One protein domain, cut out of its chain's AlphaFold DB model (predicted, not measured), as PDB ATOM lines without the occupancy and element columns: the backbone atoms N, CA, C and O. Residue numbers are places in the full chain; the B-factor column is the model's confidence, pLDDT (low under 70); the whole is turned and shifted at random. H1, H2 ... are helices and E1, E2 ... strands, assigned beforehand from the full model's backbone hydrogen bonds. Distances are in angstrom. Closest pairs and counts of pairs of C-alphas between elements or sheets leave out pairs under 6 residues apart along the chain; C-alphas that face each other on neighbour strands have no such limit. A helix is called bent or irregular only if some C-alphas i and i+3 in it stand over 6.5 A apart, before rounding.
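Overview. This is residues 3 to 87 of the 258 residues of an uncharacterized protein of Candida maltosa (strain Xu316) (UniProt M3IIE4). A strongly twisted sheet of five strands has one short helix on each face: the sheet curls round H1 on one face, and H2 runs along the strands on the other. A long loop, residues 37 to 54, reaches out as far as 22 A from the mean of the C-alphas. The printed part has 85 residues with the named elements E1, E2, H1, E3, E4, E5 and H2 along the chain, two helices and five strands. The sheet is mixed, in the order E2, E1, E3, E4, E5, and the class is mixed, helices and strands. The whole is compact, with a radius of gyration of the C-alphas of 12.7 A and spans of 36 by 27 by 23 A.

Arrangement. In the sheet, E1, residues 3 to 7, and E3, residues 55 to 60, are parallel neighbours at 18 degrees, with N 5 and O 57 2.8 A apart, within hydrogen-bond range. E2, residues 20 to 25, an edge strand, is parallel to E1 at 32 degrees, with N 4 and O 21 at 2.8 A. E4, residues 63 to 68, is antiparallel to E3 at 153 degrees, with N 58 and O 65 at 2.8 A. E5, residues 71 to 77, the other edge strand, is antiparallel to E4 at 148 degrees, with N 66 and O 75 at 2.8 A. E3, E4 and E5 form a meander, each strand the antiparallel neighbour of the one before, with hairpins E3 and E4, and E4 and E5. H1, residues 28 to 36, is on the sheet; its closest C-alphas to E1 are those of Asp 28 and Val 7, 6.8 A apart. E2, H1 and E3 form a split strand-helix-strand unit, two strands running the same way with a helix between them in the chain and E1 between them in the sheet; its crossover is right-handed. H2, residues 79 to 86, is on the opposite face at a height over the sheet of 8.7 A, over E3 and along it at 2 degrees on the local plane; the closest C-alphas of H2 and E3 are those of Val 85 and Asn 55, 7.1 A apart. H1 and H2 are apart. Of O i to N i+4 pairs, 3 of 5 in H1 and 0 of 4 in H2 are within hydrogen-bond range; in H2, 4 of 5 O i to N i+3 pairs are.

Along the chain. E1 begins at C-alpha 3 (57.020, 66.789, 37.796) and is 12.5 A long. E2 measures 15.7 A, E3 16.6 A, E4 16.5 A and E5 16.9 A. H1 is 11.5 A long and only just irregular, with C-alphas 29 and 32 6.6 A apart. H2, 13.5 A long, ends at C-alpha 86 (59.681, 78.339, 38.862) and is only just irregular, with C-alphas 80 and 83 7.0 A apart.

Size, cuts and confidence. The two C-alphas farthest apart are those of Ser 45 and Glu 62, at 37.0 A. The links E1 to E2, 12 residues, and H1 to E3, 18 residues, are long. The printed part has no cut. The mean pLDDT of the printed part is 86.7, and no printed residue is under 70.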
ATOM      1  N   ARG A   3      57.390  68.138  38.240       93.81
ATOM      2  CA  ARG A   3      57.020  66.789  37.796       93.81
ATOM      3  C   ARG A   3      56.116  66.900  36.573       93.81
ATOM      4  O   ARG A   3      55.099  67.589  36.651       93.81
ATOM      5  N   ILE A   4      56.474  66.221  35.489       95.25
ATOM      6  CA  ILE A   4      55.672  66.112  34.269       95.25
ATOM      7  C   ILE A   4      55.281  64.646  34.101       95.25
ATOM      8  O   ILE A   4      56.107  63.801  33.747       95.25
ATOM      9  N   PHE A   5      54.019  64.344  34.374       95.00
ATOM     10  CA  PHE A   5      53.445  63.019  34.198       95.00
ATOM     11  C   PHE A   5      53.053  62.830  32.739       95.00
ATOM     12  O   PHE A   5      52.204  63.557  32.235       95.00
ATOM     13  N   ARG A   6      53.677  61.873  32.059       95.06
ATOM     14  CA  ARG A   6      53.410  61.556  30.657       95.06
ATOM     15  C   ARG A   6      52.465  60.372  30.593       95.06
ATOM     16  O   ARG A   6      52.810  59.286  31.056       95.06
ATOM     17  N   VAL A   7      51.280  60.611  30.059       94.00
ATOM     18  CA  VAL A   7      50.183  59.650  30.073       94.00
ATOM     19  C   VAL A   7      50.199  58.903  28.755       94.00
ATOM     20  O   VAL A   7      50.066  59.515  27.696       94.00
ATOM     21  N   ASP A   8      50.434  57.595  28.825       91.56
ATOM     22  CA  ASP A   8      50.465  56.696  27.664       91.56
ATOM     23  C   ASP A   8      51.481  57.088  26.567       91.56
ATOM     24  O   ASP A   8      51.359  56.697  25.405       91.56
ATOM     25  N   HIS A   9      52.531  57.848  26.910       91.25
ATOM     26  CA  HIS A   9      53.597  58.185  25.967       91.25
ATOM     27  C   HIS A   9      54.931  58.533  26.632       91.25
ATOM     28  O   HIS A   9      55.002  58.908  27.795       91.25
ATOM     29  N   GLN A  10      56.005  58.543  25.837       92.12
ATOM     30  CA  GLN A  10      57.359  58.914  26.280       92.12
ATOM     31  C   GLN A  10      57.929  60.143  25.561       92.12
ATOM     32  O   GLN A  10      59.141  60.379  25.582       92.12
ATOM     33  N   ARG A  11      57.062  60.948  24.934       90.94
ATOM     34  CA  ARG A  11      57.444  62.226  24.317       90.94
ATOM     35  C   ARG A  11      58.135  63.145  25.333       90.94
ATOM     36  O   ARG A  11      57.935  63.018  26.542       90.94
ATOM     37  N   LYS A  12      58.979  64.046  24.844       90.00
ATOM     38  CA  LYS A  12      59.612  65.107  25.635       90.00
ATOM     39  C   LYS A  12      59.176  66.453  25.076       90.00
ATOM     40  O   LYS A  12      58.854  66.526  23.893       90.00
ATOM     41  N   LEU A  13      59.143  67.453  25.947       92.12
ATOM     42  CA  LEU A  13      58.936  68.843  25.559       92.12
ATOM     43  C   LEU A  13      60.089  69.314  24.663       92.12
ATOM     44  O   LEU A  13      61.167  68.705  24.679       92.12
ATOM     45  N   GLU A  14      59.853  70.360  23.880       89.88
ATOM     46  CA  GLU A  14      60.868  70.947  23.004       89.88
ATOM     47  C   GLU A  14      61.996  71.589  23.823       89.88
ATOM     48  O   GLU A  14      63.175  71.419  23.495       89.88
ATOM     49  N   GLU A  15      61.657  72.276  24.919       83.69
ATOM     50  CA  GLU A  15      62.649  72.828  25.844       83.69
ATOM     51  C   GLU A  15      63.239  71.731  26.751       83.69
ATOM     52  O   GLU A  15      62.589  71.213  27.668       83.69
ATOM     53  N   ASP A  16      64.525  71.423  26.559       81.88
ATOM     54  CA  ASP A  16      65.278  70.612  27.516       81.88
ATOM     55  C   ASP A  16      65.638  71.450  28.753       81.88
ATOM     56  O   ASP A  16      66.580  72.246  28.753       81.88
ATOM     57  N   ASN A  17      64.860  71.289  29.824       89.31
ATOM     58  CA  ASN A  17      65.063  72.000  31.081       89.31
ATOM     59  C   ASN A  17      65.417  71.010  32.198       89.31
ATOM     60  O   ASN A  17      64.611  70.162  32.580       89.31
ATOM     61  N   LEU A  18      66.599  71.172  32.802       90.94
ATOM     62  CA  LEU A  18      67.084  70.328  33.908       90.94
ATOM     63  C   LEU A  18      66.173  70.335  35.143       90.94
ATOM     64  O   LEU A  18      66.322  69.504  36.036       90.94
ATOM     65  N   ARG A  19      65.245  71.290  35.226       92.38
ATOM     66  CA  ARG A  19      64.277  71.388  36.317       92.38
ATOM     67  C   ARG A  19      63.044  70.509  36.099       92.38
ATOM     68  O   ARG A  19      62.211  70.456  37.007       92.38
ATOM     69  N   TYR A  20      62.926  69.842  34.951       93.75
ATOM     70  CA  TYR A  20      61.858  68.900  34.624       93.75
ATOM     71  C   TYR A  20      62.226  67.471  35.021       93.75
ATOM     72  O   TYR A  20      63.312  66.980  34.720       93.75
ATOM     73  N   GLU A  21      61.291  66.783  35.673       93.19
ATOM     74  CA  GLU A  21      61.341  65.337  35.875       93.19
ATOM     75  C   GLU A  21      60.150  64.690  35.171       93.19
ATOM     76  O   GLU A  21      58.998  64.939  35.528       93.19
ATOM     77  N   TYR A  22      60.439  63.860  34.168       94.19
ATOM     78  CA  TYR A  22      59.430  63.117  33.420       94.19
ATOM     79  C   TYR A  22      59.093  61.802  34.123       94.19
ATOM     80  O   TYR A  22      59.991  61.028  34.454       94.19
ATOM     81  N   ILE A  23      57.803  61.542  34.320       92.94
ATOM     82  CA  ILE A  23      57.289  60.345  34.994       92.94
ATOM     83  C   ILE A  23      56.245  59.694  34.091       92.94
ATOM     84  O   ILE A  23      55.215  60.299  33.809       92.94
ATOM     85  N   ASP A  24      56.492  58.462  33.658       93.19
ATOM     86  CA  ASP A  24      55.564  57.732  32.790       93.19
ATOM     87  C   ASP A  24      54.449  57.090  33.611       93.19
ATOM     88  O   ASP A  24      54.708  56.455  34.640       93.19
ATOM     89  N   VAL A  25      53.208  57.267  33.164       91.19
ATOM     90  CA  VAL A  25      52.019  56.706  33.807       91.19
ATOM     91  C   VAL A  25      51.021  56.213  32.764       91.19
ATOM     92  O   VAL A  25      50.843  56.832  31.723       91.19
ATOM     93  N   ASP A  26      50.322  55.124  33.079       85.69
ATOM     94  CA  ASP A  26      49.327  54.554  32.160       85.69
ATOM     95  C   ASP A  26      47.956  55.250  32.259       85.69
ATOM     96  O   ASP A  26      47.111  55.093  31.393       85.69
ATOM     97  N   LYS A  27      47.654  55.927  33.384       81.44
ATOM     98  CA  LYS A  27      46.352  56.589  33.632       81.44
ATOM     99  C   LYS A  27      46.448  57.726  34.646       81.44
ATOM    100  O   LYS A  27      47.013  57.547  35.732       81.44
ATOM    101  N   ASP A  28      45.731  58.815  34.378       75.50
ATOM    102  CA  ASP A  28      45.674  60.030  35.211       75.50
ATOM    103  C   ASP A  28      45.175  59.765  36.633       75.50
ATOM    104  O   ASP A  28      45.696  60.297  37.616       75.50
ATOM    105  N   THR A  29      44.195  58.869  36.773       70.06
ATOM    106  CA  THR A  29      43.537  58.552  38.053       70.06
ATOM    107  C   THR A  29      44.486  57.972  39.109       70.06
ATOM    108  O   THR A  29      44.183  58.008  40.306       70.06
ATOM    109  N   ASN A  30      45.659  57.482  38.698       73.19
ATOM    110  CA  ASN A  30      46.686  56.964  39.596       73.19
ATOM    111  C   ASN A  30      47.663  58.038  40.094       73.19
ATOM    112  O   ASN A  30      48.278  57.834  41.144       73.19
ATOM    113  N   ILE A  31      47.789  59.173  39.396       82.44
ATOM    114  CA  ILE A  31      48.785  60.217  39.687       82.44
ATOM    115  C   ILE A  31      48.593  60.760  41.107       82.44
ATOM    116  O   ILE A  31      49.512  60.748  41.930       82.44
ATOM    117  N   GLN A  32      47.357  61.148  41.426       78.69
ATOM    118  CA  GLN A  32      47.012  61.764  42.705       78.69
ATOM    119  C   GLN A  32      47.363  60.878  43.908       78.69
ATOM    120  O   GLN A  32      48.004  61.316  44.861       78.69
ATOM    121  N   LYS A  33      46.980  59.599  43.857       76.56
ATOM    122  CA  LYS A  33      47.198  58.662  44.968       76.56
ATOM    123  C   LYS A  33      48.651  58.204  45.080       76.56
ATOM    124  O   LYS A  33      49.140  58.050  46.193       76.56
ATOM    125  N   LYS A  34      49.324  57.958  43.950       79.81
ATOM    126  CA  LYS A  34      50.657  57.336  43.929       79.81
ATOM    127  C   LYS A  34      51.819  58.325  43.962       79.81
ATOM    128  O   LYS A  34      52.915  57.915  44.314       79.81
ATOM    129  N   TYR A  35      51.615  59.587  43.587       81.31
ATOM    130  CA  TYR A  35      52.727  60.536  43.437       81.31
ATOM    131  C   TYR A  35      52.488  61.881  44.122       81.31
ATOM    132  O   TYR A  35      53.452  62.532  44.524       81.31
ATOM    133  N   ILE A  36      51.229  62.304  44.262       80.31
ATOM    134  CA  ILE A  36      50.894  63.621  44.818       80.31
ATOM    135  C   ILE A  36      50.622  63.558  46.321       80.31
ATOM    136  O   ILE A  36      51.234  64.299  47.079       80.31
ATOM    137  N   LYS A  37      49.761  62.637  46.772       74.06
ATOM    138  CA  LYS A  37      49.357  62.505  48.187       74.06
ATOM    139  C   LYS A  37      50.376  61.774  49.076       74.06
ATOM    140  O   LYS A  37      50.088  61.487  50.235       74.06
ATOM    141  N   ILE A  38      51.558  61.458  48.548       77.06
ATOM    142  CA  ILE A  38      52.658  60.844  49.304       77.06
ATOM    143  C   ILE A  38      53.531  61.948  49.916       77.06
ATOM    144  O   ILE A  38      53.613  63.051  49.380       77.06
ATOM    145  N   LYS A  39      54.203  61.650  51.038       71.69
ATOM    146  CA  LYS A  39      55.184  62.553  51.654       71.69
ATOM    147  C   LYS A  39      56.183  63.060  50.594       71.69
ATOM    148  O   LYS A  39      56.768  62.229  49.893       71.69
ATOM    149  N   PRO A  40      56.404  64.382  50.485       75.44
ATOM    150  CA  PRO A  40      57.262  64.942  49.451       75.44
ATOM    151  C   PRO A  40      58.694  64.422  49.590       75.44
ATOM    152  O   PRO A  40      59.253  64.330  50.689       75.44
ATOM    153  N   LYS A  41      59.284  64.056  48.449       84.81
ATOM    154  CA  LYS A  41      60.688  63.654  48.367       84.81
ATOM    155  C   LYS A  41      61.559  64.864  48.691       84.81
ATOM    156  O   LYS A  41      61.294  65.962  48.211       84.81
ATOM    157  N   ARG A  42      62.592  64.652  49.499       88.06
ATOM    158  CA  ARG A  42      63.565  65.679  49.893       88.06
ATOM    159  C   ARG A  42      64.841  65.546  49.069       88.06
ATOM    160  O   ARG A  42      65.137  64.460  48.566       88.06
ATOM    161  N   MET A  43      65.577  66.642  48.919       88.38
ATOM    162  CA  MET A  43      66.903  66.624  48.297       88.38
ATOM    163  C   MET A  43      67.854  65.770  49.146       88.38
ATOM    164  O   MET A  43      67.860  65.881  50.371       88.38
ATOM    165  N   SER A  44      68.661  64.912  48.516       85.81
ATOM    166  CA  SER A  44      69.587  64.035  49.250       85.81
ATOM    167  C   SER A  44      70.653  64.833  49.995       85.81
ATOM    168  O   SER A  44      70.995  64.495  51.125       85.81
ATOM    169  N   SER A  45      71.141  65.908  49.376       83.00
ATOM    170  CA  SER A  45      72.177  66.780  49.939       83.00
ATOM    171  C   SER A  45      71.612  67.810  50.927       83.00
ATOM    172  O   SER A  45      72.365  68.383  51.711       83.00
ATOM    173  N   PHE A  46      70.289  68.027  50.920       84.19
ATOM    174  CA  PHE A  46      69.589  69.021  51.742       84.19
ATOM    175  C   PHE A  46      68.249  68.449  52.242       84.19
ATOM    176  O   PHE A  46      67.195  68.736  51.672       84.19
ATOM    177  N   PRO A  47      68.258  67.623  53.304       82.00
ATOM    178  CA  PRO A  47      67.099  66.823  53.702       82.00
ATOM    179  C   PRO A  47      65.910  67.644  54.214       82.00
ATOM    180  O   PRO A  47      64.821  67.094  54.347       82.00
ATOM    181  N   ASP A  48      66.079  68.934  54.493       83.50
ATOM    182  CA  ASP A  48      64.988  69.832  54.891       83.50
ATOM    183  C   ASP A  48      64.335  70.557  53.706       83.50
ATOM    184  O   ASP A  48      63.369  71.290  53.893       83.50
ATOM    185  N   ILE A  49      64.831  70.326  52.488       82.75
ATOM    186  CA  ILE A  49      64.360  70.984  51.270       82.75
ATOM    187  C   ILE A  49      63.626  69.967  50.405       82.75
ATOM    188  O   ILE A  49      64.143  68.891  50.090       82.75
ATOM    189  N   GLU A  50      62.399  70.303  50.021       87.62
ATOM    190  CA  GLU A  50      61.604  69.481  49.116       87.62
ATOM    191  C   GLU A  50      62.213  69.498  47.709       87.62
ATOM    192  O   GLU A  50      62.597  70.534  47.171       87.62
ATOM    193  N   LEU A  51      62.322  68.319  47.098       89.44
ATOM    194  CA  LEU A  51      62.854  68.176  45.746       89.44
ATOM    195  C   LEU A  51      61.853  68.672  44.701       89.44
ATOM    196  O   LEU A  51      62.252  69.188  43.654       89.44
ATOM    197  N   TYR A  52      60.559  68.487  44.958       90.56
ATOM    198  CA  TYR A  52      59.493  68.755  44.001       90.56
ATOM    199  C   TYR A  52      58.723  70.016  44.332       90.56
ATOM    200  O   TYR A  52      58.458  70.295  45.493       90.56
ATOM    201  N   LEU A  53      58.328  70.736  43.283       88.31
ATOM    202  CA  LEU A  53      57.370  71.824  43.408       88.31
ATOM    203  C   LEU A  53      55.992  71.282  43.803       88.31
ATOM    204  O   LEU A  53      55.636  70.133  43.502       88.31
ATOM    205  N   GLU A  54      55.206  72.150  44.435       85.62
ATOM    206  CA  GLU A  54      53.788  71.919  44.710       85.62
ATOM    207  C   GLU A  54      52.967  71.827  43.413       85.62
ATOM    208  O   GLU A  54      52.007  71.059  43.338       85.62
ATOM    209  N   ASN A  55      53.359  72.558  42.368       88.44
ATOM    210  CA  ASN A  55      52.770  72.417  41.041       88.44
ATOM    211  C   ASN A  55      53.330  71.195  40.300       88.44
ATOM    212  O   ASN A  55      54.481  70.782  40.490       88.44
ATOM    213  N   TYR A  56      52.508  70.618  39.431       92.62
ATOM    214  CA  TYR A  56      52.863  69.487  38.576       92.62
ATOM    215  C   TYR A  56      52.087  69.555  37.262       92.62
ATOM    216  O   TYR A  56      51.047  70.201  37.188       92.62
ATOM    217  N   VAL A  57      52.557  68.857  36.235       94.00
ATOM    218  CA  VAL A  57      51.909  68.829  34.919       94.00
ATOM    219  C   VAL A  57      51.488  67.413  34.579       94.00
ATOM    220  O   VAL A  57      52.258  66.476  34.782       94.00
ATOM    221  N   VAL A  58      50.283  67.261  34.046       94.94
ATOM    222  CA  VAL A  58      49.819  66.051  33.368       94.94
ATOM    223  C   VAL A  58      49.851  66.328  31.874       94.94
ATOM    224  O   VAL A  58      49.269  67.303  31.408       94.94
ATOM    225  N   TRP A  59      50.570  65.500  31.131       95.31
ATOM    226  CA  TRP A  59      50.655  65.575  29.684       95.31
ATOM    227  C   TRP A  59      49.947  64.367  29.087       95.31
ATOM    228  O   TRP A  59      50.447  63.244  29.167       95.31
ATOM    229  N   ASN A  60      48.772  64.619  28.516       93.62
ATOM    230  CA  ASN A  60      47.917  63.617  27.889       93.62
ATOM    231  C   ASN A  60      47.487  64.086  26.482       93.62
ATOM    232  O   ASN A  60      48.079  65.005  25.905       93.62
ATOM    233  N   GLU A  61      46.476  63.438  25.903       91.81
ATOM    234  CA  GLU A  61      45.950  63.773  24.572       91.81
ATOM    235  C   GLU A  61      45.344  65.185  24.490       91.81
ATOM    236  O   GLU A  61      45.362  65.798  23.422       91.81
ATOM    237  N   GLU A  62      44.859  65.739  25.605       91.56
ATOM    238  CA  GLU A  62      44.287  67.090  25.656       91.56
ATOM    239  C   GLU A  62      45.361  68.189  25.654       91.56
ATOM    240  O   GLU A  62      45.053  69.355  25.373       91.56
ATOM    241  N   GLY A  63      46.618  67.832  25.932       93.75
ATOM    242  CA  GLY A  63      47.765  68.736  25.998       93.75
ATOM    243  C   GLY A  63      48.419  68.753  27.379       93.75
ATOM    244  O   GLY A  63      48.458  67.737  28.073       93.75
ATOM    245  N   LEU A  64      48.978  69.906  27.755       94.50
ATOM    246  CA  LEU A  64      49.609  70.126  29.056       94.50
ATOM    247  C   LEU A  64      48.591  70.703  30.038       94.50
ATOM    248  O   LEU A  64      48.100  71.820  29.863       94.50
ATOM    249  N   LEU A  65      48.293  69.935  31.081       93.56
ATOM    250  CA  LEU A  65      47.394  70.310  32.164       93.56
ATOM    251  C   LEU A  65      48.215  70.576  33.424       93.56
ATOM    252  O   LEU A  65      48.814  69.668  34.001       93.56
ATOM    253  N   LEU A  66      48.260  71.830  33.857       91.25
ATOM    254  CA  LEU A  66      48.947  72.248  35.071       91.25
ATOM    255  C   LEU A  66      48.021  72.092  36.279       91.25
ATOM    256  O   LEU A  66      46.932  72.662  36.312       91.25
ATOM    257  N   GLY A  67      48.475  71.334  37.273       89.25
ATOM    258  CA  GLY A  67      47.810  71.100  38.551       89.25
ATOM    259  C   GLY A  67      48.646  71.571  39.745       89.25
ATOM    260  O   GLY A  67      49.814  71.958  39.617       89.25
ATOM    261  N   SER A  68      48.045  71.518  40.931       85.81
ATOM    262  CA  SER A  68      48.680  71.839  42.212       85.81
ATOM    263  C   SER A  68      48.365  70.758  43.236       85.81
ATOM    264  O   SER A  68      47.271  70.209  43.240       85.81
ATOM    265  N   ILE A  69      49.288  70.446  44.149       84.62
ATOM    266  CA  ILE A  69      48.984  69.523  45.257       84.62
ATOM    267  C   ILE A  69      47.950  70.095  46.245       84.62
ATOM    268  O   ILE A  69      47.459  69.369  47.109       84.62
ATOM    269  N   LYS A  70      47.670  71.402  46.168       78.56
ATOM    270  CA  LYS A  70      46.805  72.130  47.106       78.56
ATOM    271  C   LYS A  70      45.319  72.056  46.756       78.56
ATOM    272  O   LYS A  70      44.494  72.310  47.628       78.56
ATOM    273  N   ASN A  71      44.977  71.742  45.509       79.44
ATOM    274  CA  ASN A  71      43.602  71.717  45.019       79.44
ATOM    275  C   ASN A  71      43.455  70.694  43.875       79.44
ATOM    276  O   ASN A  71      44.444  70.196  43.351       79.44
ATOM    277  N   ASP A  72      42.219  70.379  43.489       82.12
ATOM    278  CA  ASP A  72      41.944  69.423  42.404       82.12
ATOM    279  C   ASP A  72      41.759  70.108  41.030       82.12
ATOM    280  O   ASP A  72      41.391  69.455  40.053       82.12
ATOM    281  N   VAL A  73      42.000  71.422  40.933       84.00
ATOM    282  CA  VAL A  73      41.822  72.203  39.700       84.00
ATOM    283  C   VAL A  73      43.034  72.028  38.793       84.00
ATOM    284  O   VAL A  73      44.183  72.141  39.227       84.00
ATOM    285  N   GLN A  74      42.761  71.804  37.509       87.81
ATOM    286  CA  GLN A  74      43.766  71.785  36.457       87.81
ATOM    287  C   GLN A  74      43.429  72.822  35.397       87.81
ATOM    288  O   GLN A  74      42.265  72.999  35.035       87.81
ATOM    289  N   ILE A  75      44.458  73.494  34.894       88.12
ATOM    290  CA  ILE A  75      44.331  74.461  33.807       88.12
ATOM    291  C   ILE A  75      45.177  74.010  32.625       88.12
ATOM    292  O   ILE A  75      46.301  73.539  32.791       88.12
ATOM    293  N   LYS A  76      44.631  74.152  31.420       91.06
ATOM    294  CA  LYS A  76      45.383  73.908  30.193       91.06
ATOM    295  C   LYS A  76      46.339  75.073  29.950       91.06
ATOM    296  O   LYS A  76      45.910  76.222  30.010       91.06
ATOM    297  N   ILE A  77      47.601  74.761  29.678       88.88
ATOM    298  CA  ILE A  77      48.662  75.741  29.429       88.88
ATOM    299  C   ILE A  77      49.446  75.393  28.165       88.88
ATOM    300  O   ILE A  77      49.438  74.249  27.702       88.88
ATOM    301  N   GLU A  78      50.144  76.382  27.621       89.69
ATOM    302  CA  GLU A  78      51.130  76.178  26.560       89.69
ATOM    303  C   GLU A  78      52.505  75.838  27.153       89.69
ATOM    304  O   GLU A  78      52.827  76.223  28.280       89.69
ATOM    305  N   GLU A  79      53.348  75.128  26.392       90.12
ATOM    306  CA  GLU A  79      54.703  74.757  26.833       90.12
ATOM    307  C   GLU A  79      55.529  75.991  27.226       90.12
ATOM    308  O   GLU A  79      56.202  75.992  28.259       90.12
ATOM    309  N   SER A  80      55.389  77.080  26.467       85.44
ATOM    310  CA  SER A  80      56.046  78.361  26.724       85.44
ATOM    311  C   SER A  80      55.668  79.001  28.055       85.44
ATOM    312  O   SER A  80      56.339  79.934  28.470       85.44
ATOM    313  N   GLU A  81      54.624  78.551  28.750       83.12
ATOM    314  CA  GLU A  81      54.247  79.087  30.062       83.12
ATOM    315  C   GLU A  81      54.833  78.295  31.231       83.12
ATOM    316  O   GLU A  81      54.858  78.792  32.359       83.12
ATOM    317  N   LEU A  82      55.365  77.093  30.982       86.00
ATOM    318  CA  LEU A  82      55.853  76.196  32.030       86.00
ATOM    319  C   LEU A  82      56.940  76.818  32.894       86.00
ATOM    320  O   LEU A  82      57.035  76.499  34.075       86.00
ATOM    321  N   PHE A  83      57.777  77.697  32.342       81.19
ATOM    322  CA  PHE A  83      58.856  78.306  33.113       81.19
ATOM    323  C   PHE A  83      58.336  79.166  34.276       81.19
ATOM    324  O   PHE A  83      59.041  79.329  35.275       81.19
ATOM    325  N   LYS A  84      57.115  79.707  34.171       79.88
ATOM    326  CA  LYS A  84      56.541  80.624  35.162       79.88
ATOM    327  C   LYS A  84      56.360  79.953  36.528       79.88
ATOM    328  O   LYS A  84      56.536  80.611  37.549       79.88
ATOM    329  N   VAL A  85      56.144  78.632  36.563       82.31
ATOM    330  CA  VAL A  85      56.009  77.845  37.808       82.31
ATOM    331  C   VAL A  85      57.273  77.850  38.679       82.31
ATOM    332  O   VAL A  85      57.227  77.444  39.835       82.31
ATOM    333  N   PHE A  86      58.418  78.271  38.130       83.19
ATOM    334  CA  PHE A  86      59.681  78.339  38.862       83.19
ATOM    335  C   PHE A  86      59.947  79.693  39.520       83.19
ATOM    336  O   PHE A  86      60.890  79.782  40.299       83.19
ATOM    337  N   TYR A  87      59.205  80.747  39.171       77.19
ATOM    338  CA  TYR A  87      59.576  82.131  39.494       77.19
ATOM    339  C   TYR A  87      58.542  82.853  40.359       77.19
ATOM    340  O   TYR A  87      58.429  84.072  40.301       77.19
TER     341      TYR A  87